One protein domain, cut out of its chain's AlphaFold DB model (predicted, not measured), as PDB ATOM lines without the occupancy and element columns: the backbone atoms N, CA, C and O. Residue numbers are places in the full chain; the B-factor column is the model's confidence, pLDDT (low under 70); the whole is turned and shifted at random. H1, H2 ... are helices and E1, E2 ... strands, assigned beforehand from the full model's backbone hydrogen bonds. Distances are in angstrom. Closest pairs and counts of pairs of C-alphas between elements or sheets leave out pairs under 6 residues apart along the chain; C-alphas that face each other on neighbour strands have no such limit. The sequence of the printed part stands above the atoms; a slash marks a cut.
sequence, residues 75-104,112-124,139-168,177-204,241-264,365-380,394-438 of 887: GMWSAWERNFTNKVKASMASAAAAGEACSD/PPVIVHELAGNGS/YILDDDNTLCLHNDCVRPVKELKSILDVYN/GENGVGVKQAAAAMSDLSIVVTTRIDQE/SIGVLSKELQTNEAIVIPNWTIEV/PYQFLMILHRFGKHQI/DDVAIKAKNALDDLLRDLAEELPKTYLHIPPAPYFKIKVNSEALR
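This is residues 75 to 104, 112 to 124, 139 to 168, 177 to 204, 241 to 264, 365 to 380 and 394 to 438 of the 887 residues of an uncharacterized protein of Fragilariopsis cylindrus CCMP1102 (UniProt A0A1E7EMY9). One twisted sheet of seven strands has its helices over one face: H2 and H4 side by side, short H3 over E4, and long H6 along the part with E6, E2, E1 and E7. It makes two layers, H2, H4 and H6 on one face; H1 packs on H4. The printed part has 186 residues, with six named helices and seven named strands in the order H1 H2 E1 E2 H3 H4 E3 E4 E5 E6 H5 H6 E7. The mixed sheet has the order E5 E4 E3 E6 E2 E1 E7; the class is mixed, helices and strands. The whole is compact, with a radius of gyration of the C-alphas of 16.1 A and spans of 44 by 37 by 34 A.

H1, residues 76 to 82, touches H4, residues 181 to 190, at a steep tilt of 66 degrees; the closest C-alphas, of Glu 81 and Ala 189, are 4.6 A apart. H2, residues 87 to 100, touches H4 at a shallow tilt of 29 degrees, opposite ways; the closest C-alphas, of Ala 90 and Ala 186, are 4.9 A apart. H2 is on the sheet, over E1, residues 115 to 120, and E2, residues 146 to 152, at a height of 10.1 A. E1 and E2 are antiparallel, with N 150 and O 118 at 3.1 A. H3, residues 160 to 164, is on the same face, over E4, residues 241 to 246. H4, on that face too, is over E3, residues 191 to 201, at a height of 9.5 A. E3 and E4 are antiparallel, with N 196 and O 243 at 2.8 A. E4 and E5, residues 259 to 264, form a hairpin, with N 242 and O 260 at 2.8 A. E6, residues 366 to 375, is antiparallel to E3, with N 197 and O 369 at 2.8 A, and to E2, with N 149 and O 370 at 2.8 A. H5, residues 377 to 380, is close to but not clearly touching H6, residues 394 to 418. H6 touches H2 with residues 407 to 415 alone; the closest C-alphas, of Val 88 and Leu 411, are 6.3 A apart. E7, residues 428 to 432, is parallel to E1, with N 117 and O 429 at 2.9 A. Every O i to N i+4 pair is within hydrogen-bond range in H1, H2, H3 and H4, and 19 of 21 in H6; H5 is too short for such a pair.

H1 begins at C-alpha 76 (38.716, -23.707, -42.413). H2 is 19.6 A long, E3 28.3 A and E6 26.5 A. H6, 35.0 A, has a kink of 28 degrees near residue 412. E7 ends at C-alpha 432 (42.787, -47.487, -24.329).

The farthest C-alphas, of Glu 204 and Asp 395, are 47.6 A apart. Six cuts interrupt the printed part; the widest gap, C-alpha 204 to 241, is 18.7 A. The link E4 to E5 is long. Mean pLDDT of the printed part is 77.5; 48 residues are under 70, among them residues 112 to 124.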
ATOM      1  N   GLY A  75      39.732 -19.493 -42.581       69.56
ATOM      2  CA  GLY A  75      38.663 -19.895 -41.662       69.56
ATOM      3  C   GLY A  75      38.383 -21.403 -41.580       69.56
ATOM      4  O   GLY A  75      37.665 -21.808 -40.667       69.56
ATOM      5  N   MET A  76      38.984 -22.256 -42.425       71.81
ATOM      6  CA  MET A  76      38.716 -23.707 -42.413       71.81
ATOM      7  C   MET A  76      39.011 -24.385 -41.070       71.81
ATOM      8  O   MET A  76      38.242 -25.239 -40.645       71.81
ATOM      9  N   TRP A  77      40.072 -23.986 -40.358       76.25
ATOM     10  CA  TRP A  77      40.347 -24.520 -39.017       76.25
ATOM     11  C   TRP A  77      39.256 -24.141 -38.009       76.25
ATOM     12  O   TRP A  77      38.857 -24.969 -37.199       76.25
ATOM     13  N   SER A  78      38.714 -22.923 -38.093       76.88
ATOM     14  CA  SER A  78      37.572 -22.501 -37.272       76.88
ATOM     15  C   SER A  78      36.296 -23.271 -37.632       76.88
ATOM     16  O   SER A  78      35.505 -23.577 -36.747       76.88
ATOM     17  N   ALA A  79      36.090 -23.612 -38.909       76.44
ATOM     18  CA  ALA A  79      34.988 -24.477 -39.335       76.44
ATOM     19  C   ALA A  79      35.157 -25.915 -38.805       76.44
ATOM     20  O   ALA A  79      34.207 -26.507 -38.304       76.44
ATOM     21  N   TRP A  80      36.378 -26.455 -38.830       79.62
ATOM     22  CA  TRP A  80      36.702 -27.761 -38.253       79.62
ATOM     23  C   TRP A  80      36.541 -27.806 -36.726       79.62
ATOM     24  O   TRP A  80      36.016 -28.791 -36.212       79.62
ATOM     25  N   GLU A  81      36.924 -26.745 -36.008       77.25
ATOM     26  CA  GLU A  81      36.705 -26.608 -34.557       77.25
ATOM     27  C   GLU A  81      35.212 -26.590 -34.178       77.25
ATOM     28  O   GLU A  81      34.853 -27.075 -33.107       77.25
ATOM     29  N   ARG A  82      34.333 -26.050 -35.036       70.19
ATOM     30  CA  ARG A  82      32.892 -25.889 -34.748       70.19
ATOM     31  C   ARG A  82      32.085 -27.188 -34.803       70.19
ATOM     32  O   ARG A  82      31.065 -27.277 -34.125       70.19
ATOM     33  N   ASN A  83      32.511 -28.179 -35.587       69.69
ATOM     34  CA  ASN A  83      31.670 -29.344 -35.892       69.69
ATOM     35  C   ASN A  83      31.490 -30.319 -34.715       69.69
ATOM     36  O   ASN A  83      30.492 -31.033 -34.663       69.69
ATOM     37  N   PHE A  84      32.410 -30.349 -33.745       74.12
ATOM     38  CA  PHE A  84      32.322 -31.272 -32.612       74.12
ATOM     39  C   PHE A  84      31.919 -30.577 -31.310       74.12
ATOM     40  O   PHE A  84      32.736 -29.985 -30.610       74.12
ATOM     41  N   THR A  85      30.658 -30.766 -30.917       71.12
ATOM     42  CA  THR A  85      30.113 -30.312 -29.624       71.12
ATOM     43  C   THR A  85      30.740 -30.997 -28.404       71.12
ATOM     44  O   THR A  85      30.641 -30.479 -27.295       71.12
ATOM     45  N   ASN A  86      31.397 -32.148 -28.584       79.56
ATOM     46  CA  ASN A  86      32.117 -32.867 -27.532       79.56
ATOM     47  C   ASN A  86      33.400 -33.505 -28.102       79.56
ATOM     48  O   ASN A  86      33.379 -34.123 -29.168       79.56
ATOM     49  N   LYS A  87      34.508 -33.416 -27.357       82.06
ATOM     50  CA  LYS A  87      35.799 -34.043 -27.687       82.06
ATOM     51  C   LYS A  87      35.726 -35.568 -27.813       82.06
ATOM     52  O   LYS A  87      36.485 -36.134 -28.596       82.06
ATOM     53  N   VAL A  88      34.809 -36.230 -27.098       82.81
ATOM     54  CA  VAL A  88      34.554 -37.672 -27.259       82.81
ATOM     55  C   VAL A  88      34.101 -37.954 -28.696       82.81
ATOM     56  O   VAL A  88      34.680 -38.812 -29.353       82.81
ATOM     57  N   LYS A  89      33.169 -37.162 -29.252       81.31
ATOM     58  CA  LYS A  89      32.752 -37.287 -30.663       81.31
ATOM     59  C   LYS A  89      33.907 -37.036 -31.637       81.31
ATOM     60  O   LYS A  89      34.074 -37.819 -32.566       81.31
ATOM     61  N   ALA A  90      34.735 -36.018 -31.392       81.69
ATOM     62  CA  ALA A  90      35.925 -35.747 -32.207       81.69
ATOM     63  C   ALA A  90      36.914 -36.929 -32.212       81.69
ATOM     64  O   ALA A  90      37.431 -37.320 -33.256       81.69
ATOM     65  N   SER A  91      37.132 -37.537 -31.045       80.12
ATOM     66  CA  SER A  91      37.997 -38.709 -30.879       80.12
ATOM     67  C   SER A  91      37.419 -39.947 -31.572       80.12
ATOM     68  O   SER A  91      38.138 -40.645 -32.284       80.12
ATOM     69  N   MET A  92      36.111 -40.193 -31.428       79.88
ATOM     70  CA  MET A  92      35.416 -41.294 -32.103       79.88
ATOM     71  C   MET A  92      35.420 -41.127 -33.626       79.88
ATOM     72  O   MET A  92      35.612 -42.113 -34.330       79.88
ATOM     73  N   ALA A  93      35.278 -39.902 -34.143       78.50
ATOM     74  CA  ALA A  93      35.417 -39.609 -35.570       78.50
ATOM     75  C   ALA A  93      36.856 -39.825 -36.076       78.50
ATOM     76  O   ALA A  93      37.046 -40.297 -37.196       78.50
ATOM     77  N   SER A  94      37.867 -39.548 -35.244       76.50
ATOM     78  CA  SER A  94      39.269 -39.865 -35.551       76.50
ATOM     79  C   SER A  94      39.512 -41.374 -35.638       76.50
ATOM     80  O   SER A  94      40.148 -41.837 -36.582       76.50
ATOM     81  N   ALA A  95      38.990 -42.140 -34.675       75.56
ATOM     82  CA  ALA A  95      39.067 -43.600 -34.674       75.56
ATOM     83  C   ALA A  95      38.296 -44.206 -35.860       75.56
ATOM     84  O   ALA A  95      38.812 -45.097 -36.532       75.56
ATOM     85  N   ALA A  96      37.112 -43.666 -36.176       73.44
ATOM     86  CA  ALA A  96      36.330 -44.047 -37.351       73.44
ATOM     87  C   ALA A  96      37.123 -43.836 -38.646       73.44
ATOM     88  O   ALA A  96      37.209 -44.751 -39.452       73.44
ATOM     89  N   ALA A  97      37.745 -42.666 -38.826       73.06
ATOM     90  CA  ALA A  97      38.535 -42.365 -40.019       73.06
ATOM     91  C   ALA A  97      39.783 -43.259 -40.150       73.06
ATOM     92  O   ALA A  97      40.167 -43.607 -41.263       73.06
ATOM     93  N   ALA A  98      40.402 -43.656 -39.032       68.12
ATOM     94  CA  ALA A  98      41.506 -44.615 -39.043       68.12
ATOM     95  C   ALA A  98      41.043 -46.029 -39.452       68.12
ATOM     96  O   ALA A  98      41.747 -46.698 -40.207       68.12
ATOM     97  N   GLY A  99      39.852 -46.452 -39.009       67.75
ATOM     98  CA  GLY A  99      39.216 -47.702 -39.439       67.75
ATOM     99  C   GLY A  99      38.784 -47.680 -40.910       67.75
ATOM    100  O   GLY A  99      39.190 -48.556 -41.667       67.75
ATOM    101  N   GLU A 100      38.048 -46.644 -41.339       66.50
ATOM    102  CA  GLU A 100      37.605 -46.452 -42.735       66.50
ATOM    103  C   GLU A 100      38.799 -46.409 -43.710       66.50
ATOM    104  O   GLU A 100      38.708 -46.934 -44.811       66.50
ATOM    105  N   ALA A 101      39.958 -45.872 -43.305       59.56
ATOM    106  CA  ALA A 101      41.179 -45.897 -44.121       59.56
ATOM    107  C   ALA A 101      41.784 -47.307 -44.334       59.56
ATOM    108  O   ALA A 101      42.688 -47.458 -45.155       59.56
ATOM    109  N   CYS A 102      41.318 -48.321 -43.597       53.59
ATOM    110  CA  CYS A 102      41.750 -49.719 -43.714       53.59
ATOM    111  C   CYS A 102      40.706 -50.617 -44.395       53.59
ATOM    112  O   CYS A 102      41.076 -51.652 -44.954       53.59
ATOM    113  N   SER A 103      39.426 -50.237 -44.339       51.62
ATOM    114  CA  SER A 103      38.290 -50.965 -44.907       51.62
ATOM    115  C   SER A 103      37.767 -50.264 -46.165       51.62
ATOM    116  O   SER A 103      36.965 -49.336 -46.079       51.62
ATOM    117  N   ASP A 104      38.221 -50.723 -47.325       50.59
ATOM    118  CA  ASP A 104      37.615 -50.399 -48.617       50.59
ATOM    119  C   ASP A 104      36.870 -51.650 -49.116       50.59
ATOM    120  O   ASP A 104      37.448 -52.740 -49.153       50.59
ATOM    121  N   PRO A 112      42.222 -62.297 -42.907       34.22
ATOM    122  CA  PRO A 112      42.017 -61.134 -42.044       34.22
ATOM    123  C   PRO A 112      43.276 -60.806 -41.208       34.22
ATOM    124  O   PRO A 112      43.693 -61.634 -40.388       34.22
ATOM    125  N   PRO A 113      43.884 -59.608 -41.348       38.50
ATOM    126  CA  PRO A 113      45.042 -59.209 -40.544       38.50
ATOM    127  C   PRO A 113      44.670 -58.829 -39.107       38.50
ATOM    128  O   PRO A 113      43.502 -58.709 -38.749       38.50
ATOM    129  N   VAL A 114      45.697 -58.607 -38.284       39.25
ATOM    130  CA  VAL A 114      45.578 -58.171 -36.886       39.25
ATOM    131  C   VAL A 114      45.729 -56.651 -36.810       39.25
ATOM    132  O   VAL A 114      46.847 -56.142 -36.804       39.25
ATOM    133  N   ILE A 115      44.612 -55.929 -36.721       46.88
ATOM    134  CA  ILE A 115      44.600 -54.471 -36.539       46.88
ATOM    135  C   ILE A 115      44.677 -54.150 -35.043       46.88
ATOM    136  O   ILE A 115      43.715 -54.374 -34.301       46.88
ATOM    137  N   VAL A 116      45.801 -53.594 -34.579       47.75
ATOM    138  CA  VAL A 116      45.918 -53.057 -33.214       47.75
ATOM    139  C   VAL A 116      45.844 -51.535 -33.240       47.75
ATOM    140  O   VAL A 116      46.757 -50.846 -33.693       47.75
ATOM    141  N   HIS A 117      44.771 -51.009 -32.659       52.81
ATOM    142  CA  HIS A 117      44.676 -49.603 -32.302       52.81
ATOM    143  C   HIS A 117      45.113 -49.406 -30.853       52.81
ATOM    144  O   HIS A 117      44.700 -50.157 -29.968       52.81
ATOM    145  N   GLU A 118      45.906 -48.374 -30.578       57.97
ATOM    146  CA  GLU A 118      46.304 -48.029 -29.210       57.97
ATOM    147  C   GLU A 118      46.127 -46.528 -28.961       57.97
ATOM    148  O   GLU A 118      46.816 -45.698 -29.553       57.97
ATOM    149  N   LEU A 119      45.160 -46.220 -28.091       55.47
ATOM    150  CA  LEU A 119      44.868 -44.917 -27.499       55.47
ATOM    151  C   LEU A 119      45.586 -44.827 -26.149       55.47
ATOM    152  O   LEU A 119      45.034 -45.224 -25.125       55.47
ATOM    153  N   ALA A 120      46.825 -44.349 -26.131       51.25
ATOM    154  CA  ALA A 120      47.585 -44.194 -24.891       51.25
ATOM    155  C   ALA A 120      47.591 -42.731 -24.424       51.25
ATOM    156  O   ALA A 120      48.008 -41.840 -25.170       51.25
ATOM    157  N   GLY A 121      47.166 -42.509 -23.179       50.22
ATOM    158  CA  GLY A 121      47.703 -41.448 -22.334       50.22
ATOM    159  C   GLY A 121      48.943 -41.956 -21.596       50.22
ATOM    160  O   GLY A 121      49.093 -43.160 -21.370       50.22
ATOM    161  N   ASN A 122      49.843 -41.048 -21.217       52.59
ATOM    162  CA  ASN A 122      51.077 -41.405 -20.517       52.59
ATOM    163  C   ASN A 122      50.783 -41.648 -19.033       52.59
ATOM    164  O   ASN A 122      50.921 -40.778 -18.171       52.59
ATOM    165  N   GLY A 123      50.298 -42.855 -18.751       44.59
ATOM    166  CA  GLY A 123      50.034 -43.328 -17.403       44.59
ATOM    167  C   GLY A 123      51.337 -43.557 -16.650       44.59
ATOM    168  O   GLY A 123      51.880 -44.661 -16.693       44.59
ATOM    169  N   SER A 124      51.800 -42.528 -15.931       43.25
ATOM    170  CA  SER A 124      52.903 -42.641 -14.972       43.25
ATOM    171  C   SER A 124      52.632 -43.811 -14.024       43.25
ATOM    172  O   SER A 124      51.762 -43.765 -13.147       43.25
ATOM    173  N   TYR A 139      61.048 -40.918 -19.345       53.59
ATOM    174  CA  TYR A 139      61.281 -39.493 -19.612       53.59
ATOM    175  C   TYR A 139      60.959 -38.985 -21.034       53.59
ATOM    176  O   TYR A 139      60.897 -37.771 -21.236       53.59
ATOM    177  N   ILE A 140      60.818 -39.858 -22.040       52.78
ATOM    178  CA  ILE A 140      60.515 -39.453 -23.430       52.78
ATOM    179  C   ILE A 140      59.013 -39.562 -23.729       52.78
ATOM    180  O   ILE A 140      58.507 -38.842 -24.599       52.78
ATOM    181  N   LEU A 141      58.296 -40.433 -23.011       58.59
ATOM    182  CA  LEU A 141      56.854 -40.594 -23.163       58.59
ATOM    183  C   LEU A 141      56.056 -39.758 -22.152       58.59
ATOM    184  O   LEU A 141      55.059 -39.191 -22.586       58.59
ATOM    185  N   ASP A 142      56.526 -39.566 -20.910       60.31
ATOM    186  CA  ASP A 142      55.862 -38.909 -19.748       60.31
ATOM    187  C   ASP A 142      55.365 -37.447 -19.911       60.31
ATOM    188  O   ASP A 142      55.002 -36.769 -18.950       60.31
ATOM    189  N   ASP A 143      55.281 -36.923 -21.128       66.38
ATOM    190  CA  ASP A 143      54.636 -35.646 -21.413       66.38
ATOM    191  C   ASP A 143      53.097 -35.825 -21.325       66.38
ATOM    192  O   ASP A 143      52.408 -36.116 -22.313       66.38
ATOM    193  N   ASP A 144      52.586 -35.646 -20.103       68.06
ATOM    194  CA  ASP A 144      51.219 -35.824 -19.564       68.06
ATOM    195  C   ASP A 144      50.029 -35.265 -20.375       68.06
ATOM    196  O   ASP A 144      48.872 -35.426 -19.992       68.06
ATOM    197  N   ASN A 145      50.281 -34.578 -21.488       79.88
ATOM    198  CA  ASN A 145      49.267 -33.902 -22.293       79.88
ATOM    199  C   ASN A 145      49.404 -34.209 -23.797       79.88
ATOM    200  O   ASN A 145      49.379 -33.309 -24.647       79.88
ATOM    201  N   THR A 146      49.621 -35.485 -24.123       85.25
ATOM    202  CA  THR A 146      49.727 -35.979 -25.501       85.25
ATOM    203  C   THR A 146      48.902 -37.249 -25.670       85.25
ATOM    204  O   THR A 146      49.148 -38.229 -24.976       85.25
ATOM    205  N   LEU A 147      47.955 -37.236 -26.608       87.31
ATOM    206  CA  LEU A 147      47.151 -38.403 -26.971       87.31
ATOM    207  C   LEU A 147      47.714 -39.029 -28.249       87.31
ATOM    208  O   LEU A 147      47.802 -38.357 -29.276       87.31
ATOM    209  N   CYS A 148      48.092 -40.305 -28.192       88.50
ATOM    210  CA  CYS A 148      48.521 -41.061 -29.369       88.50
ATOM    211  C   CYS A 148      47.385 -41.953 -29.883       88.50
ATOM    212  O   CYS A 148      46.707 -42.605 -29.097       88.50
ATOM    213  N   LEU A 149      47.206 -41.981 -31.201       87.75
ATOM    214  CA  LEU A 149      46.261 -42.803 -31.955       87.75
ATOM    215  C   LEU A 149      47.068 -43.684 -32.914       87.75
ATOM    216  O   LEU A 149      47.397 -43.241 -34.014       87.75
ATOM    217  N   HIS A 150      47.429 -44.895 -32.490       88.25
ATOM    218  CA  HIS A 150      48.104 -45.867 -33.358       88.25
ATOM    219  C   HIS A 150      47.097 -46.730 -34.140       88.25
ATOM    220  O   HIS A 150      45.968 -46.929 -33.681       88.25
ATOM    221  N   ASN A 151      47.505 -47.241 -35.301       85.81
ATOM    222  CA  ASN A 151      46.765 -48.186 -36.132       85.81
ATOM    223  C   ASN A 151      47.735 -49.030 -36.982       85.81
ATOM    224  O   ASN A 151      48.486 -48.473 -37.782       85.81
ATOM    225  N   ASP A 152      47.687 -50.354 -36.841       85.38
ATOM    226  CA  ASP A 152      48.329 -51.301 -37.760       85.38
ATOM    227  C   ASP A 152      47.398 -51.548 -38.971       85.38
ATOM    228  O   ASP A 152      46.475 -52.360 -38.914       85.38
ATOM    229  N   CYS A 153      47.600 -50.800 -40.060       82.06
ATOM    230  CA  CYS A 153      46.668 -50.718 -41.190       82.06
ATOM    231  C   CYS A 153      46.790 -51.908 -42.153       82.06
ATOM    232  O   CYS A 153      47.867 -52.144 -42.689       82.06
ATOM    233  N   VAL A 154      45.681 -52.578 -42.489       76.50
ATOM    234  CA  VAL A 154      45.635 -53.706 -43.456       76.50
ATOM    235  C   VAL A 154      46.261 -53.365 -44.811       76.50
ATOM    236  O   VAL A 154      47.021 -54.156 -45.366       76.50
ATOM    237  N   ARG A 155      45.922 -52.191 -45.349       81.62
ATOM    238  CA  ARG A 155      46.325 -51.724 -46.681       81.62
ATOM    239  C   ARG A 155      47.331 -50.568 -46.566       81.62
ATOM    240  O   ARG A 155      47.374 -49.911 -45.521       81.62
ATOM    241  N   PRO A 156      48.104 -50.269 -47.630       82.88
ATOM    242  CA  PRO A 156      48.885 -49.041 -47.700       82.88
ATOM    243  C   PRO A 156      47.997 -47.828 -47.418       82.88
ATOM    244  O   PRO A 156      46.978 -47.625 -48.078       82.88
ATOM    245  N   VAL A 157      48.392 -47.007 -46.448       83.12
ATOM    246  CA  VAL A 157      47.694 -45.751 -46.165       83.12
ATOM    247  C   VAL A 157      47.830 -44.836 -47.387       83.12
ATOM    248  O   VAL A 157      48.936 -44.696 -47.919       83.12
ATOM    249  N   LYS A 158      46.727 -44.212 -47.837       84.56
ATOM    250  CA  LYS A 158      46.754 -43.205 -48.920       84.56
ATOM    251  C   LYS A 158      47.843 -42.167 -48.630       84.56
ATOM    252  O   LYS A 158      48.051 -41.808 -47.471       84.56
ATOM    253  N   GLU A 159      48.524 -41.668 -49.667       86.06
ATOM    254  CA  GLU A 159      49.625 -40.715 -49.483       86.06
ATOM    255  C   GLU A 159      49.217 -39.574 -48.547       86.06
ATOM    256  O   GLU A 159      48.177 -38.938 -48.735       86.06
ATOM    257  N   LEU A 160      50.057 -39.273 -47.554       86.19
ATOM    258  CA  LEU A 160      49.713 -38.293 -46.529       86.19
ATOM    259  C   LEU A 160      49.438 -36.898 -47.122       86.19
ATOM    260  O   LEU A 160      48.626 -36.147 -46.590       86.19
ATOM    261  N   LYS A 161      50.034 -36.585 -48.279       86.44
ATOM    262  CA  LYS A 161      49.714 -35.406 -49.094       86.44
ATOM    263  C   LYS A 161      48.240 -35.360 -49.526       86.44
ATOM    264  O   LYS A 161      47.643 -34.297 -49.442       86.44
ATOM    265  N   SER A 162      47.659 -36.485 -49.951       83.50
ATOM    266  CA  SER A 162      46.239 -36.613 -50.319       83.50
ATOM    267  C   SER A 162      45.335 -36.555 -49.084       83.50
ATOM    268  O   SER A 162      44.398 -35.760 -49.048       83.50
ATOM    269  N   ILE A 163      45.672 -37.295 -48.018       80.00
ATOM    270  CA  ILE A 163      44.920 -37.262 -46.749       80.00
ATOM    271  C   ILE A 163      44.874 -35.844 -46.174       80.00
ATOM    272  O   ILE A 163      43.852 -35.424 -45.634       80.00
ATOM    273  N   LEU A 164      45.963 -35.083 -46.293       80.50
ATOM    274  CA  LEU A 164      46.066 -33.718 -45.787       80.50
ATOM    275  C   LEU A 164      45.656 -32.638 -46.808       80.50
ATOM    276  O   LEU A 164      45.537 -31.479 -46.416       80.50
ATOM    277  N   ASP A 165      45.334 -32.985 -48.059       76.38
ATOM    278  CA  ASP A 165      44.830 -32.028 -49.052       76.38
ATOM    279  C   ASP A 165      43.450 -31.507 -48.631       76.38
ATOM    280  O   ASP A 165      42.491 -32.261 -48.447       76.38
ATOM    281  N   VAL A 166      43.341 -30.200 -48.409       65.94
ATOM    282  CA  VAL A 166      42.100 -29.565 -47.952       65.94
ATOM    283  C   VAL A 166      41.051 -29.503 -49.065       65.94
ATOM    284  O   VAL A 166      39.863 -29.451 -48.751       65.94
ATOM    285  N   TYR A 167      41.460 -29.510 -50.339       62.31
ATOM    286  CA  TYR A 167      40.654 -28.914 -51.405       62.31
ATOM    287  C   TYR A 167      40.265 -29.794 -52.587       62.31
ATOM    288  O   TYR A 167      39.424 -29.370 -53.379       62.31
ATOM    289  N   ASN A 168      40.769 -31.020 -52.691       55.28
ATOM    290  CA  ASN A 168      40.486 -31.867 -53.850       55.28
ATOM    291  C   ASN A 168      39.285 -32.814 -53.646       55.28
ATOM    292  O   ASN A 168      39.403 -34.032 -53.740       55.28
ATOM    293  N   GLY A 177      33.800 -39.405 -47.450       51.19
ATOM    294  CA  GLY A 177      34.774 -39.670 -46.383       51.19
ATOM    295  C   GLY A 177      36.250 -39.510 -46.780       51.19
ATOM    296  O   GLY A 177      37.091 -39.275 -45.913       51.19
ATOM    297  N   GLU A 178      36.584 -39.577 -48.073       56.41
ATOM    298  CA  GLU A 178      37.935 -39.971 -48.515       56.41
ATOM    299  C   GLU A 178      39.112 -39.044 -48.176       56.41
ATOM    300  O   GLU A 178      40.228 -39.526 -47.987       56.41
ATOM    301  N   ASN A 179      38.905 -37.729 -48.070       62.84
ATOM    302  CA  ASN A 179      40.006 -36.759 -47.950       62.84
ATOM    303  C   ASN A 179      40.394 -36.454 -46.494       62.84
ATOM    304  O   ASN A 179      40.651 -35.299 -46.143       62.84
ATOM    305  N   GLY A 180      40.370 -37.452 -45.606       70.50
ATOM    306  CA  GLY A 180      40.834 -37.306 -44.220       70.50
ATOM    307  C   GLY A 180      40.128 -36.206 -43.413       70.50
ATOM    308  O   GLY A 180      40.712 -35.656 -42.480       70.50
ATOM    309  N   VAL A 181      38.887 -35.845 -43.766       78.44
ATOM    310  CA  VAL A 181      38.149 -34.741 -43.121       78.44
ATOM    311  C   VAL A 181      37.959 -35.013 -41.628       78.44
ATOM    312  O   VAL A 181      38.208 -34.119 -40.820       78.44
ATOM    313  N   GLY A 182      37.637 -36.256 -41.252       78.12
ATOM    314  CA  GLY A 182      37.565 -36.678 -39.850       78.12
ATOM    315  C   GLY A 182      38.889 -36.487 -39.101       78.12
ATOM    316  O   GLY A 182      38.881 -35.963 -37.994       78.12
ATOM    317  N   VAL A 183      40.033 -36.796 -39.728       80.81
ATOM    318  CA  VAL A 183      41.379 -36.586 -39.149       80.81
ATOM    319  C   VAL A 183      41.676 -35.093 -38.955       80.81
ATOM    320  O   VAL A 183      42.194 -34.694 -37.913       80.81
ATOM    321  N   LYS A 184      41.312 -34.242 -39.923       85.75
ATOM    322  CA  LYS A 184      41.492 -32.778 -39.848       85.75
ATOM    323  C   LYS A 184      40.617 -32.144 -38.764       85.75
ATOM    324  O   LYS A 184      41.109 -31.327 -37.986       85.75
ATOM    325  N   GLN A 185      39.348 -32.541 -38.682       83.56
ATOM    326  CA  GLN A 185      38.420 -32.075 -37.650       83.56
ATOM    327  C   GLN A 185      38.825 -32.573 -36.257       83.56
ATOM    328  O   GLN A 185      38.824 -31.794 -35.307       83.56
ATOM    329  N   ALA A 186      39.245 -33.835 -36.139       82.31
ATOM    330  CA  ALA A 186      39.787 -34.408 -34.911       82.31
ATOM    331  C   ALA A 186      41.026 -33.647 -34.419       82.31
ATOM    332  O   ALA A 186      41.066 -33.237 -33.260       82.31
ATOM    333  N   ALA A 187      42.000 -33.399 -35.305       86.50
ATOM    334  CA  ALA A 187      43.182 -32.594 -35.003       86.50
ATOM    335  C   ALA A 187      42.790 -31.213 -34.465       86.50
ATOM    336  O   ALA A 187      43.173 -30.849 -33.353       86.50
ATOM    337  N   ALA A 188      41.977 -30.478 -35.232       85.81
ATOM    338  CA  ALA A 188      41.607 -29.102 -34.923       85.81
ATOM    339  C   ALA A 188      40.794 -28.967 -33.626       85.81
ATOM    340  O   ALA A 188      41.053 -28.063 -32.836       85.81
ATOM    341  N   ALA A 189      39.849 -29.877 -33.371       85.00
ATOM    342  CA  ALA A 189      39.006 -29.840 -32.178       85.00
ATOM    343  C   ALA A 189      39.735 -30.275 -30.889       85.00
ATOM    344  O   ALA A 189      39.309 -29.918 -29.787       85.00
ATOM    345  N   MET A 190      40.810 -31.065 -30.997       85.12
ATOM    346  CA  MET A 190      41.485 -31.657 -29.834       85.12
ATOM    347  C   MET A 190      42.838 -31.026 -29.489       85.12
ATOM    348  O   MET A 190      43.226 -31.067 -28.318       85.12
ATOM    349  N   SER A 191      43.562 -30.458 -30.459       88.19
ATOM    350  CA  SER A 191      44.988 -30.144 -30.319       88.19
ATOM    351  C   SER A 191      45.443 -28.902 -31.103       88.19
ATOM    352  O   SER A 191      45.104 -28.699 -32.264       88.19
ATOM    353  N   ASP A 192      46.319 -28.100 -30.485       85.69
ATOM    354  CA  ASP A 192      47.046 -26.999 -31.146       85.69
ATOM    355  C   ASP A 192      48.068 -27.488 -32.195       85.69
ATOM    356  O   ASP A 192      48.468 -26.726 -33.083       85.69
ATOM    357  N   LEU A 193      48.576 -28.712 -32.022       90.94
ATOM    358  CA  LEU A 193      49.670 -29.311 -32.783       90.94
ATOM    359  C   LEU A 193      49.458 -30.824 -32.860       90.94
ATOM    360  O   LEU A 193      49.819 -31.562 -31.942       90.94
ATOM    361  N   SER A 194      48.910 -31.275 -33.981       92.62
ATOM    362  CA  SER A 194      48.827 -32.693 -34.310       92.62
ATOM    363  C   SER A 194      49.923 -33.067 -35.307       92.62
ATOM    364  O   SER A 194      50.140 -32.366 -36.296       92.62
ATOM    365  N   ILE A 195      50.611 -34.176 -35.055       93.88
ATOM    366  CA  ILE A 195      51.579 -34.773 -35.980       93.88
ATOM    367  C   ILE A 195      50.956 -36.070 -36.484       93.88
ATOM    368  O   ILE A 195      50.566 -36.912 -35.681       93.88
ATOM    369  N   VAL A 196      50.848 -36.227 -37.798       93.19
ATOM    370  CA  VAL A 196      50.406 -37.470 -38.434       93.19
ATOM    371  C   VAL A 196      51.629 -38.136 -39.046       93.19
ATOM    372  O   VAL A 196      52.414 -37.477 -39.724       93.19
ATOM    373  N   VAL A 197      51.794 -39.429 -38.802       94.38
ATOM    374  CA  VAL A 197      52.842 -40.265 -39.377       94.38
ATOM    375  C   VAL A 197      52.188 -41.451 -40.069       94.38
ATOM    376  O   VAL A 197      51.315 -42.102 -39.498       94.38
ATOM    377  N   THR A 198      52.638 -41.759 -41.277       94.31
ATOM    378  CA  THR A 198      52.351 -43.031 -41.943       94.31
ATOM    379  C   THR A 198      53.663 -43.722 -42.259       94.31
ATOM    380  O   THR A 198      54.588 -43.083 -42.763       94.31
ATOM    381  N   THR A 199      53.748 -45.019 -41.993       93.44
ATOM    382  CA  THR A 199      54.917 -45.829 -42.337       93.44
ATOM    383  C   THR A 199      54.529 -46.882 -43.366       93.44
ATOM    384  O   THR A 199      53.441 -47.460 -43.316       93.44
ATOM    385  N   ARG A 200      55.431 -47.107 -44.322       92.94
ATOM    386  CA  ARG A 200      55.423 -48.246 -45.232       92.94
ATOM    387  C   ARG A 200      56.767 -48.938 -45.098       92.94
ATOM    388  O   ARG A 200      57.767 -48.454 -45.623       92.94
ATOM    389  N   ILE A 201      56.789 -50.057 -44.394       89.50
ATOM    390  CA  ILE A 201      57.908 -50.988 -44.453       89.50
ATOM    391  C   ILE A 201      57.785 -51.664 -45.817       89.50
ATOM    392  O   ILE A 201      56.800 -52.357 -46.079       89.50
ATOM    393  N   ASP A 202      58.740 -51.406 -46.710       85.19
ATOM    394  CA  ASP A 202      58.813 -52.172 -47.953       85.19
ATOM    395  C   ASP A 202      58.987 -53.634 -47.554       85.19
ATOM    396  O   ASP A 202      59.776 -53.903 -46.644       85.19
ATOM    397  N   GLN A 203      58.190 -54.528 -48.162       63.75
ATOM    398  CA  GLN A 203      58.029 -55.918 -47.716       63.75
ATOM    399  C   GLN A 203      59.372 -56.478 -47.256       63.75
ATOM    400  O   GLN A 203      60.355 -56.375 -48.000       63.75
ATOM    401  N   GLU A 204      59.408 -57.047 -46.039       57.12
ATOM    402  CA  GLU A 204      60.585 -57.808 -45.616       57.12
ATOM    403  C   GLU A 204      60.974 -58.710 -46.783       57.12
ATOM    404  O   GLU A 204      60.060 -59.274 -47.400       57.12
ATOM    405  N   SER A 241      56.340 -41.116 -43.886       95.44
ATOM    406  CA  SER A 241      55.741 -39.814 -44.192       95.44
ATOM    407  C   SER A 241      55.248 -39.142 -42.917       95.44
ATOM    408  O   SER A 241      54.550 -39.754 -42.115       95.44
ATOM    409  N   ILE A 242      55.600 -37.871 -42.735       95.50
ATOM    410  CA  ILE A 242      55.265 -37.050 -41.569       95.50
ATOM    411  C   ILE A 242      54.510 -35.819 -42.060       95.50
ATOM    412  O   ILE A 242      54.958 -35.152 -42.988       95.50
ATOM    413  N   GLY A 243      53.394 -35.482 -41.426       93.19
ATOM    414  CA  GLY A 243      52.582 -34.307 -41.723       93.19
ATOM    415  C   GLY A 243      52.221 -33.564 -40.446       93.19
ATOM    416  O   GLY A 243      51.991 -34.181 -39.407       93.19
ATOM    417  N   VAL A 244      52.193 -32.231 -40.500       91.75
ATOM    418  CA  VAL A 244      51.951 -31.400 -39.313       91.75
ATOM    419  C   VAL A 244      50.718 -30.523 -39.493       91.75
ATOM    420  O   VAL A 244      50.663 -29.649 -40.356       91.75
ATOM    421  N   LEU A 245      49.756 -30.717 -38.596       89.44
ATOM    422  CA  LEU A 245      48.525 -29.950 -38.463       89.44
ATOM    423  C   LEU A 245      48.664 -29.017 -37.256       89.44
ATOM    424  O   LEU A 245      48.671 -29.472 -36.114       89.44
ATOM    425  N   SER A 246      48.778 -27.708 -37.477       88.19
ATOM    426  CA  SER A 246      48.782 -26.741 -36.373       88.19
ATOM    427  C   SER A 246      48.162 -25.415 -36.774       88.19
ATOM    428  O   SER A 246      48.513 -24.841 -37.808       88.19
ATOM    429  N   LYS A 247      47.318 -24.883 -35.884       83.94
ATOM    430  CA  LYS A 247      46.678 -23.570 -36.015       83.94
ATOM    431  C   LYS A 247      47.680 -22.435 -36.246       83.94
ATOM    432  O   LYS A 247      47.380 -21.491 -36.963       83.94
ATOM    433  N   GLU A 248      48.881 -22.526 -35.669       83.12
ATOM    434  CA  GLU A 248      49.926 -21.505 -35.838       83.12
ATOM    435  C   GLU A 248      50.864 -21.729 -37.042       83.12
ATOM    436  O   GLU A 248      51.849 -20.993 -37.194       83.12
ATOM    437  N   LEU A 249      50.647 -22.792 -37.821       75.06
ATOM    438  CA  LEU A 249      51.413 -23.105 -39.033       75.06
ATOM    439  C   LEU A 249      50.577 -22.962 -40.306       75.06
ATOM    440  O   LEU A 249      51.157 -22.973 -41.389       75.06
ATOM    441  N   GLN A 250      49.259 -22.784 -40.186       73.31
ATOM    442  CA  GLN A 250      48.423 -22.363 -41.303       73.31
ATOM    443  C   GLN A 250      48.764 -20.919 -41.686       73.31
ATOM    444  O   GLN A 250      48.596 -19.989 -40.898       73.31
ATOM    445  N   THR A 251      49.286 -20.750 -42.896       63.09
ATOM    446  CA  THR A 251      49.577 -19.455 -43.511       63.09
ATOM    447  C   THR A 251      48.321 -18.845 -44.132       63.09
ATOM    448  O   THR A 251      47.384 -19.555 -44.488       63.09
ATOM    449  N   ASN A 252      48.308 -17.517 -44.293       62.97
ATOM    450  CA  ASN A 252      47.218 -16.813 -44.985       62.97
ATOM    451  C   ASN A 252      47.184 -17.122 -46.493       62.97
ATOM    452  O   ASN A 252      46.148 -16.987 -47.138       62.97
ATOM    453  N   GLU A 253      48.323 -17.526 -47.052       59.50
ATOM    454  CA  GLU A 253      48.431 -18.099 -48.388       59.50
ATOM    455  C   GLU A 253      48.116 -19.597 -48.292       59.50
ATOM    456  O   GLU A 253      48.732 -20.278 -47.471       59.50
ATOM    457  N   ALA A 254      47.130 -20.036 -49.089       55.69
ATOM    458  CA  ALA A 254      46.573 -21.386 -49.280       55.69
ATOM    459  C   ALA A 254      47.075 -22.502 -48.339       55.69
ATOM    460  O   ALA A 254      48.260 -22.823 -48.333       55.69
ATOM    461  N   ILE A 255      46.152 -23.184 -47.640       61.56
ATOM    462  CA  ILE A 255      46.459 -24.266 -46.682       61.56
ATOM    463  C   ILE A 255      47.078 -25.498 -47.378       61.56
ATOM    464  O   ILE A 255      46.431 -26.523 -47.587       61.56
ATOM    465  N   VAL A 256      48.370 -25.414 -47.681       65.94
ATOM    466  CA  VAL A 256      49.239 -26.552 -47.966       65.94
ATOM    467  C   VAL A 256      49.704 -27.076 -46.617       65.94
ATOM    468  O   VAL A 256      50.593 -26.508 -45.983       65.94
ATOM    469  N   ILE A 257      49.066 -28.146 -46.148       76.81
ATOM    470  CA  ILE A 257      49.446 -28.773 -44.883       76.81
ATOM    471  C   ILE A 257      50.828 -29.415 -45.081       76.81
ATOM    472  O   ILE A 257      50.975 -30.297 -45.938       76.81
ATOM    473  N   PRO A 258      51.861 -28.960 -44.350       82.94
ATOM    474  CA  PRO A 258      53.225 -29.355 -44.637       82.94
ATOM    475  C   PRO A 258      53.413 -30.834 -44.304       82.94
ATOM    476  O   PRO A 258      53.094 -31.293 -43.203       82.94
ATOM    477  N   ASN A 259      53.917 -31.568 -45.291       88.00
ATOM    478  CA  ASN A 259      54.218 -32.985 -45.209       88.00
ATOM    479  C   ASN A 259      55.570 -33.277 -45.867       88.00
ATOM    480  O   ASN A 259      56.027 -32.536 -46.740       88.00
ATOM    481  N   TRP A 260      56.207 -34.345 -45.405       93.19
ATOM    482  CA  TRP A 260      57.531 -34.791 -45.814       93.19
ATOM    483  C   TRP A 260      57.535 -36.310 -45.879       93.19
ATOM    484  O   TRP A 260      56.903 -36.947 -45.042       93.19
ATOM    485  N   THR A 261      58.286 -36.875 -46.816       94.31
ATOM    486  CA  THR A 261      58.549 -38.314 -46.891       94.31
ATOM    487  C   THR A 261      60.049 -38.531 -46.753       94.31
ATOM    488  O   THR A 261      60.835 -37.802 -47.357       94.31
ATOM    489  N   ILE A 262      60.420 -39.492 -45.914       94.69
ATOM    490  CA  ILE A 262      61.789 -39.869 -45.571       94.69
ATOM    491  C   ILE A 262      61.939 -41.353 -45.901       94.69
ATOM    492  O   ILE A 262      61.098 -42.155 -45.498       94.69
ATOM    493  N   GLU A 263      63.003 -41.724 -46.604       94.50
ATOM    494  CA  GLU A 263      63.395 -43.124 -46.772       94.50
ATOM    495  C   GLU A 263      64.427 -43.467 -45.693       94.50
ATOM    496  O   GLU A 263      65.419 -42.764 -45.527       94.50
ATOM    497  N   VAL A 264      64.155 -44.513 -44.917       93.06
ATOM    498  CA  VAL A 264      64.942 -44.912 -43.746       93.06
ATOM    499  C   VAL A 264      65.414 -46.345 -43.957       93.06
ATOM    500  O   VAL A 264      64.602 -47.251 -44.141       93.06
ATOM    501  N   PRO A 365      53.407 -54.020 -41.979       88.25
ATOM    502  CA  PRO A 365      54.058 -53.307 -43.078       88.25
ATOM    503  C   PRO A 365      53.490 -51.909 -43.338       88.25
ATOM    504  O   PRO A 365      54.212 -51.045 -43.832       88.25
ATOM    505  N   TYR A 366      52.224 -51.668 -42.993       89.81
ATOM    506  CA  TYR A 366      51.592 -50.352 -43.075       89.81
ATOM    507  C   TYR A 366      51.065 -49.962 -41.703       89.81
ATOM    508  O   TYR A 366      50.340 -50.740 -41.079       89.81
ATOM    509  N   GLN A 367      51.422 -48.769 -41.233       90.94
ATOM    510  CA  GLN A 367      50.968 -48.259 -39.941       90.94
ATOM    511  C   GLN A 367      50.665 -46.765 -40.031       90.94
ATOM    512  O   GLN A 367      51.311 -46.010 -40.764       90.94
ATOM    513  N   PHE A 368      49.684 -46.330 -39.250       91.75
ATOM    514  CA  PHE A 368      49.297 -44.937 -39.078       91.75
ATOM    515  C   PHE A 368      49.429 -44.561 -37.603       91.75
ATOM    516  O   PHE A 368      49.003 -45.297 -36.714       91.75
ATOM    517  N   LEU A 369      49.992 -43.389 -37.338       91.44
ATOM    518  CA  LEU A 369      50.063 -42.800 -36.010       91.44
ATOM    519  C   LEU A 369      49.646 -41.336 -36.080       91.44
ATOM    520  O   LEU A 369      50.212 -40.553 -36.836       91.44
ATOM    521  N   MET A 370      48.709 -40.938 -35.230       92.44
ATOM    522  CA  MET A 370      48.378 -39.535 -35.007       92.44
ATOM    523  C   MET A 370      48.700 -39.152 -33.560       92.44
ATOM    524  O   MET A 370      48.203 -39.755 -32.614       92.44
ATOM    525  N   ILE A 371      49.552 -38.143 -33.393       91.69
ATOM    526  CA  ILE A 371      50.011 -37.612 -32.109       91.69
ATOM    527  C   ILE A 371      49.333 -36.259 -31.899       91.69
ATOM    528  O   ILE A 371      49.657 -35.291 -32.584       91.69
ATOM    529  N   LEU A 372      48.406 -36.179 -30.950       90.00
ATOM    530  CA  LEU A 372      47.667 -34.973 -30.574       90.00
ATOM    531  C   LEU A 372      48.349 -34.326 -29.358       90.00
ATOM    532  O   LEU A 372      48.106 -34.720 -28.216       90.00
ATOM    533  N   HIS A 373      49.226 -33.346 -29.579       89.06
ATOM    534  CA  HIS A 373      49.989 -32.702 -28.507       89.06
ATOM    535  C   HIS A 373      49.266 -31.462 -27.945       89.06
ATOM    536  O   HIS A 373      48.569 -30.754 -28.676       89.06
ATOM    537  N   ARG A 374      49.454 -31.157 -26.650       81.75
ATOM    538  CA  ARG A 374      48.806 -30.034 -25.930       81.75
ATOM    539  C   ARG A 374      47.279 -30.094 -25.987       81.75
ATOM    540  O   ARG A 374      46.620 -29.114 -26.347       81.75
ATOM    541  N   PHE A 375      46.725 -31.241 -25.621       78.56
ATOM    542  CA  PHE A 375      45.284 -31.435 -25.565       78.56
ATOM    543  C   PHE A 375      44.596 -30.423 -24.613       78.56
ATOM    544  O   PHE A 375      45.145 -29.985 -23.597       78.56
ATOM    545  N   GLY A 376      43.383 -29.987 -24.978       67.00
ATOM    546  CA  GLY A 376      42.467 -29.233 -24.100       67.00
ATOM    547  C   GLY A 376      42.738 -27.736 -23.855       67.00
ATOM    548  O   GLY A 376      42.099 -27.133 -22.991       67.00
ATOM    549  N   LYS A 377      43.631 -27.105 -24.619       58.44
ATOM    550  CA  LYS A 377      44.237 -25.796 -24.305       58.44
ATOM    551  C   LYS A 377      43.326 -24.563 -24.167       58.44
ATOM    552  O   LYS A 377      43.764 -23.573 -23.575       58.44
ATOM    553  N   HIS A 378      42.087 -24.577 -24.668       56.84
ATOM    554  CA  HIS A 378      41.186 -23.409 -24.611       56.84
ATOM    555  C   HIS A 378      40.877 -22.910 -23.187       56.84
ATOM    556  O   HIS A 378      40.531 -21.741 -23.022       56.84
ATOM    557  N   GLN A 379      41.051 -23.746 -22.158       52.75
ATOM    558  CA  GLN A 379      40.848 -23.342 -20.762       52.75
ATOM    559  C   GLN A 379      42.025 -22.533 -20.176       52.75
ATOM    560  O   GLN A 379      41.823 -21.730 -19.270       52.75
ATOM    561  N   ILE A 380      43.244 -22.689 -20.707       53.59
ATOM    562  CA  ILE A 380      44.480 -22.208 -20.057       53.59
ATOM    563  C   ILE A 380      44.692 -20.696 -20.242       53.59
ATOM    564  O   ILE A 380      45.198 -20.018 -19.353       53.59
ATOM    565  N   ASP A 394      52.501 -26.012 -13.007       76.44
ATOM    566  CA  ASP A 394      52.213 -27.385 -12.566       76.44
ATOM    567  C   ASP A 394      50.702 -27.621 -12.449       76.44
ATOM    568  O   ASP A 394      50.158 -28.609 -12.940       76.44
ATOM    569  N   ASP A 395      50.002 -26.631 -11.901       79.94
ATOM    570  CA  ASP A 395      48.547 -26.593 -11.752       79.94
ATOM    571  C   ASP A 395      47.808 -26.715 -13.101       79.94
ATOM    572  O   ASP A 395      46.695 -27.239 -13.181       79.94
ATOM    573  N   VAL A 396      48.426 -26.212 -14.176       76.75
ATOM    574  CA  VAL A 396      47.931 -26.304 -15.555       76.75
ATOM    575  C   VAL A 396      48.227 -27.675 -16.166       76.75
ATOM    576  O   VAL A 396      47.348 -28.237 -16.824       76.75
ATOM    577  N   ALA A 397      49.421 -28.229 -15.937       76.12
ATOM    578  CA  ALA A 397      49.784 -29.567 -16.403       76.12
ATOM    579  C   ALA A 397      48.873 -30.642 -15.785       76.12
ATOM    580  O   ALA A 397      48.270 -31.426 -16.516       76.12
ATOM    581  N   ILE A 398      48.667 -30.596 -14.463       82.19
ATOM    582  CA  ILE A 398      47.792 -31.522 -13.723       82.19
ATOM    583  C   ILE A 398      46.345 -31.459 -14.241       82.19
ATOM    584  O   ILE A 398      45.716 -32.493 -14.463       82.19
ATOM    585  N   LYS A 399      45.804 -30.258 -14.491       83.31
ATOM    586  CA  LYS A 399      44.447 -30.098 -15.055       83.31
ATOM    587  C   LYS A 399      44.335 -30.667 -16.469       83.31
ATOM    588  O   LYS A 399      43.309 -31.258 -16.796       83.31
ATOM    589  N   ALA A 400      45.366 -30.500 -17.297       79.44
ATOM    590  CA  ALA A 400      45.376 -31.051 -18.647       79.44
ATOM    591  C   ALA A 400      45.477 -32.585 -18.646       79.44
ATOM    592  O   ALA A 400      44.727 -33.223 -19.382       79.44
ATOM    593  N   LYS A 401      46.314 -33.159 -17.766       83.12
ATOM    594  CA  LYS A 401      46.414 -34.606 -17.530       83.12
ATOM    595  C   LYS A 401      45.069 -35.197 -17.123       83.12
ATOM    596  O   LYS A 401      44.545 -36.053 -17.823       83.12
ATOM    597  N   ASN A 402      44.448 -34.648 -16.076       85.50
ATOM    598  CA  ASN A 402      43.136 -35.096 -15.605       85.50
ATOM    599  C   ASN A 402      42.076 -35.029 -16.720       85.50
ATOM    600  O   ASN A 402      41.291 -35.955 -16.872       85.50
ATOM    601  N   ALA A 403      42.081 -33.974 -17.543       84.94
ATOM    602  CA  ALA A 403      41.154 -33.843 -18.669       84.94
ATOM    603  C   ALA A 403      41.431 -34.824 -19.828       84.94
ATOM    604  O   ALA A 403      40.520 -35.107 -20.610       84.94
ATOM    605  N   LEU A 404      42.668 -35.309 -19.972       85.56
ATOM    606  CA  LEU A 404      43.044 -36.363 -20.916       85.56
ATOM    607  C   LEU A 404      42.670 -37.749 -20.368       85.56
ATOM    608  O   LEU A 404      42.063 -38.530 -21.094       85.56
ATOM    609  N   ASP A 405      42.945 -38.024 -19.092       86.50
ATOM    610  CA  ASP A 405      42.532 -39.256 -18.405       86.50
ATOM    611  C   ASP A 405      41.002 -39.397 -18.362       86.50
ATOM    612  O   ASP A 405      40.470 -40.482 -18.597       86.50
ATOM    613  N   ASP A 406      40.286 -38.290 -18.131       87.00
ATOM    614  CA  ASP A 406      38.830 -38.223 -18.245       87.00
ATOM    615  C   ASP A 406      38.374 -38.552 -19.677       87.00
ATOM    616  O   ASP A 406      37.541 -39.439 -19.841       87.00
ATOM    617  N   LEU A 407      38.960 -37.933 -20.719       86.69
ATOM    618  CA  LEU A 407      38.629 -38.267 -22.115       86.69
ATOM    619  C   LEU A 407      38.878 -39.751 -22.422       86.69
ATOM    620  O   LEU A 407      38.060 -40.382 -23.085       86.69
ATOM    621  N   LEU A 408      40.015 -40.298 -21.995       87.25
ATOM    622  CA  LEU A 408      40.400 -41.682 -22.270       87.25
ATOM    623  C   LEU A 408      39.446 -42.662 -21.585       87.25
ATOM    624  O   LEU A 408      38.983 -43.606 -22.220       87.25
ATOM    625  N   ARG A 409      39.075 -42.404 -20.328       89.81
ATOM    626  CA  ARG A 409      38.051 -43.182 -19.624       89.81
ATOM    627  C   ARG A 409      36.696 -43.095 -20.332       89.81
ATOM    628  O   ARG A 409      36.069 -44.127 -20.553       89.81
ATOM    629  N   ASP A 410      36.274 -41.897 -20.724       88.75
ATOM    630  CA  ASP A 410      35.004 -41.682 -21.420       88.75
ATOM    631  C   ASP A 410      35.006 -42.369 -22.806       88.75
ATOM    632  O   ASP A 410      33.998 -42.941 -23.216       88.75
ATOM    633  N   LEU A 411      36.146 -42.412 -23.511       88.31
ATOM    634  CA  LEU A 411      36.311 -43.168 -24.762       88.31
ATOM    635  C   LEU A 411      36.268 -44.680 -24.557       88.31
ATOM    636  O   LEU A 411      35.638 -45.376 -25.351       88.31
ATOM    637  N   ALA A 412      36.919 -45.191 -23.511       90.50
ATOM    638  CA  ALA A 412      36.856 -46.605 -23.158       90.50
ATOM    639  C   ALA A 412      35.420 -47.046 -22.819       90.50
ATOM    640  O   ALA A 412      35.051 -48.184 -23.103       90.50
ATOM    641  N   GLU A 413      34.601 -46.145 -22.262       90.12
ATOM    642  CA  GLU A 413      33.189 -46.400 -21.971       90.12
ATOM    643  C   GLU A 413      32.277 -46.253 -23.206       90.12
ATOM    644  O   GLU A 413      31.387 -47.081 -23.405       90.12
ATOM    645  N   GLU A 414      32.470 -45.230 -24.045       91.81
ATOM    646  CA  GLU A 414      31.562 -44.922 -25.165       91.81
ATOM    647  C   GLU A 414      31.881 -45.678 -26.465       91.81
ATOM    648  O   GLU A 414      30.957 -45.965 -27.230       91.81
ATOM    649  N   LEU A 415      33.140 -46.051 -26.738       91.75
ATOM    650  CA  LEU A 415      33.487 -46.780 -27.970       91.75
ATOM    651  C   LEU A 415      32.742 -48.129 -28.080       91.75
ATOM    652  O   LEU A 415      32.121 -48.350 -29.122       91.75
ATOM    653  N   PRO A 416      32.684 -48.983 -27.034       93.75
ATOM    654  CA  PRO A 416      31.869 -50.204 -27.028       93.75
ATOM    655  C   PRO A 416      30.369 -49.991 -27.247       93.75
ATOM    656  O   PRO A 416      29.691 -50.876 -27.752       93.75
ATOM    657  N   LYS A 417      29.832 -48.826 -26.868       94.88
ATOM    658  CA  LYS A 417      28.422 -48.469 -27.102       94.88
ATOM    659  C   LYS A 417      28.192 -47.963 -28.526       94.88
ATOM    660  O   LYS A 417      27.060 -47.972 -29.004       94.88
ATOM    661  N   THR A 418      29.249 -47.487 -29.182       94.31
ATOM    662  CA  THR A 418      29.206 -46.814 -30.485       94.31
ATOM    663  C   THR A 418      29.375 -47.778 -31.657       94.31
ATOM    664  O   THR A 418      28.970 -47.428 -32.760       94.31
ATOM    665  N   TYR A 419      29.906 -48.985 -31.449       94.88
ATOM    666  CA  TYR A 419      30.078 -49.977 -32.515       94.88
ATOM    667  C   TYR A 419      29.594 -51.366 -32.094       94.88
ATOM    668  O   TYR A 419      29.981 -51.840 -31.028       94.88
ATOM    669  N   LEU A 420      28.792 -52.020 -32.941       94.06
ATOM    670  CA  LEU A 420      28.307 -53.390 -32.720       94.06
ATOM    671  C   LEU A 420      29.257 -54.445 -33.302       94.06
ATOM    672  O   LEU A 420      29.589 -55.425 -32.639       94.06
ATOM    673  N   HIS A 421      29.720 -54.234 -34.538       90.62
ATOM    674  CA  HIS A 421      30.316 -55.288 -35.371       90.62
ATOM    675  C   HIS A 421      31.818 -55.115 -35.545       90.62
ATOM    676  O   HIS A 421      32.363 -55.254 -36.638       90.62
ATOM    677  N   ILE A 422      32.505 -54.789 -34.454       87.88
ATOM    678  CA  ILE A 422      33.965 -54.824 -34.438       87.88
ATOM    679  C   ILE A 422      34.405 -56.290 -34.325       87.88
ATOM    680  O   ILE A 422      34.056 -56.932 -33.328       87.88
ATOM    681  N   PRO A 423      35.178 -56.830 -35.290       78.50
ATOM    682  CA  PRO A 423      35.647 -58.209 -35.230       78.50
ATOM    683  C   PRO A 423      36.389 -58.486 -33.914       78.50
ATOM    684  O   PRO A 423      37.192 -57.656 -33.479       78.50
ATOM    685  N   PRO A 424      36.162 -59.633 -33.253       75.81
ATOM    686  CA  PRO A 424      36.883 -59.954 -32.032       75.81
ATOM    687  C   PRO A 424      38.386 -60.123 -32.303       75.81
ATOM    688  O   PRO A 424      38.827 -60.435 -33.412       75.81
ATOM    689  N   ALA A 425      39.191 -59.961 -31.252       73.19
ATOM    690  CA  ALA A 425      40.609 -60.291 -31.307       73.19
ATOM    691  C   ALA A 425      40.796 -61.779 -31.709       73.19
ATOM    692  O   ALA A 425      40.053 -62.630 -31.217       73.19
ATOM    693  N   PRO A 426      41.795 -62.114 -32.547       68.62
ATOM    694  CA  PRO A 426      42.961 -61.292 -32.870       68.62
ATOM    695  C   PRO A 426      42.749 -60.258 -33.986       68.62
ATOM    696  O   PRO A 426      43.568 -59.354 -34.081       68.62
ATOM    697  N   TYR A 427      41.685 -60.345 -34.786       73.12
ATOM    698  CA  TYR A 427      41.538 -59.571 -36.028       73.12
ATOM    699  C   TYR A 427      41.461 -58.056 -35.816       73.12
ATOM    700  O   TYR A 427      42.099 -57.288 -36.531       73.12
ATOM    701  N   PHE A 428      40.732 -57.611 -34.793       77.75
ATOM    702  CA  PHE A 428      40.665 -56.197 -34.436       77.75
ATOM    703  C   PHE A 428      40.809 -56.018 -32.927       77.75
ATOM    704  O   PHE A 428      40.212 -56.738 -32.122       77.75
ATOM    705  N   LYS A 429      41.641 -55.060 -32.518       82.12
ATOM    706  CA  LYS A 429      41.947 -54.805 -31.112       82.12
ATOM    707  C   LYS A 429      42.181 -53.323 -30.865       82.12
ATOM    708  O   LYS A 429      43.304 -52.841 -30.984       82.12
ATOM    709  N   ILE A 430      41.141 -52.618 -30.427       85.00
ATOM    710  CA  ILE A 430      41.313 -51.296 -29.816       85.00
ATOM    711  C   ILE A 430      41.780 -51.473 -28.375       85.00
ATOM    712  O   ILE A 430      41.197 -52.240 -27.610       85.00
ATOM    713  N   LYS A 431      42.824 -50.737 -28.000       85.12
ATOM    714  CA  LYS A 431      43.231 -50.518 -26.616       85.12
ATOM    715  C   LYS A 431      43.058 -49.056 -26.233       85.12
ATOM    716  O   LYS A 431      43.352 -48.185 -27.048       85.12
ATOM    717  N   VAL A 432      42.710 -48.801 -24.978       84.38
ATOM    718  CA  VAL A 432      42.787 -47.487 -24.329       84.38
ATOM    719  C   VAL A 432      43.617 -47.640 -23.055       84.38
ATOM    720  O   VAL A 432      43.366 -48.556 -22.285       84.38
ATOM    721  N   ASN A 433      44.638 -46.805 -22.846       83.12
ATOM    722  CA  ASN A 433      45.605 -46.934 -21.742       83.12
ATOM    723  C   ASN A 433      46.145 -48.370 -21.582       83.12
ATOM    724  O   ASN A 433      46.156 -48.944 -20.496       83.12
ATOM    725  N   SER A 434      46.550 -48.972 -22.708       80.00
ATOM    726  CA  SER A 434      46.982 -50.376 -22.837       80.00
ATOM    727  C   SER A 434      45.924 -51.455 -22.530       80.00
ATOM    728  O   SER A 434      46.169 -52.630 -22.824       80.00
ATOM    729  N   GLU A 435      44.746 -51.098 -22.016       84.88
ATOM    730  CA  GLU A 435      43.622 -52.004 -21.768       84.88
ATOM    731  C   GLU A 435      42.833 -52.258 -23.056       84.88
ATOM    732  O   GLU A 435      42.423 -51.326 -23.741       84.88
ATOM    733  N   ALA A 436      42.618 -53.527 -23.415       88.06
ATOM    734  CA  ALA A 436      41.893 -53.890 -24.631       88.06
ATOM    735  C   ALA A 436      40.373 -53.750 -24.443       88.06
ATOM    736  O   ALA A 436      39.792 -54.435 -23.600       88.06
ATOM    737  N   LEU A 437      39.736 -52.916 -25.268       90.50
ATOM    738  CA  LEU A 437      38.288 -52.722 -25.264       90.50
ATOM    739  C   LEU A 437      37.547 -53.971 -25.763       90.50
ATOM    740  O   LEU A 437      38.081 -54.777 -26.529       90.50
ATOM    741  N   ARG A 438      36.284 -54.106 -25.349       90.50
ATOM    742  CA  ARG A 438      35.370 -55.183 -25.758       90.50
ATOM    743  C   ARG A 438      34.101 -54.567 -26.319       90.50
ATOM    744  O   ARG A 438      33.441 -53.825 -25.605       90.50
TER     745      ARG A 438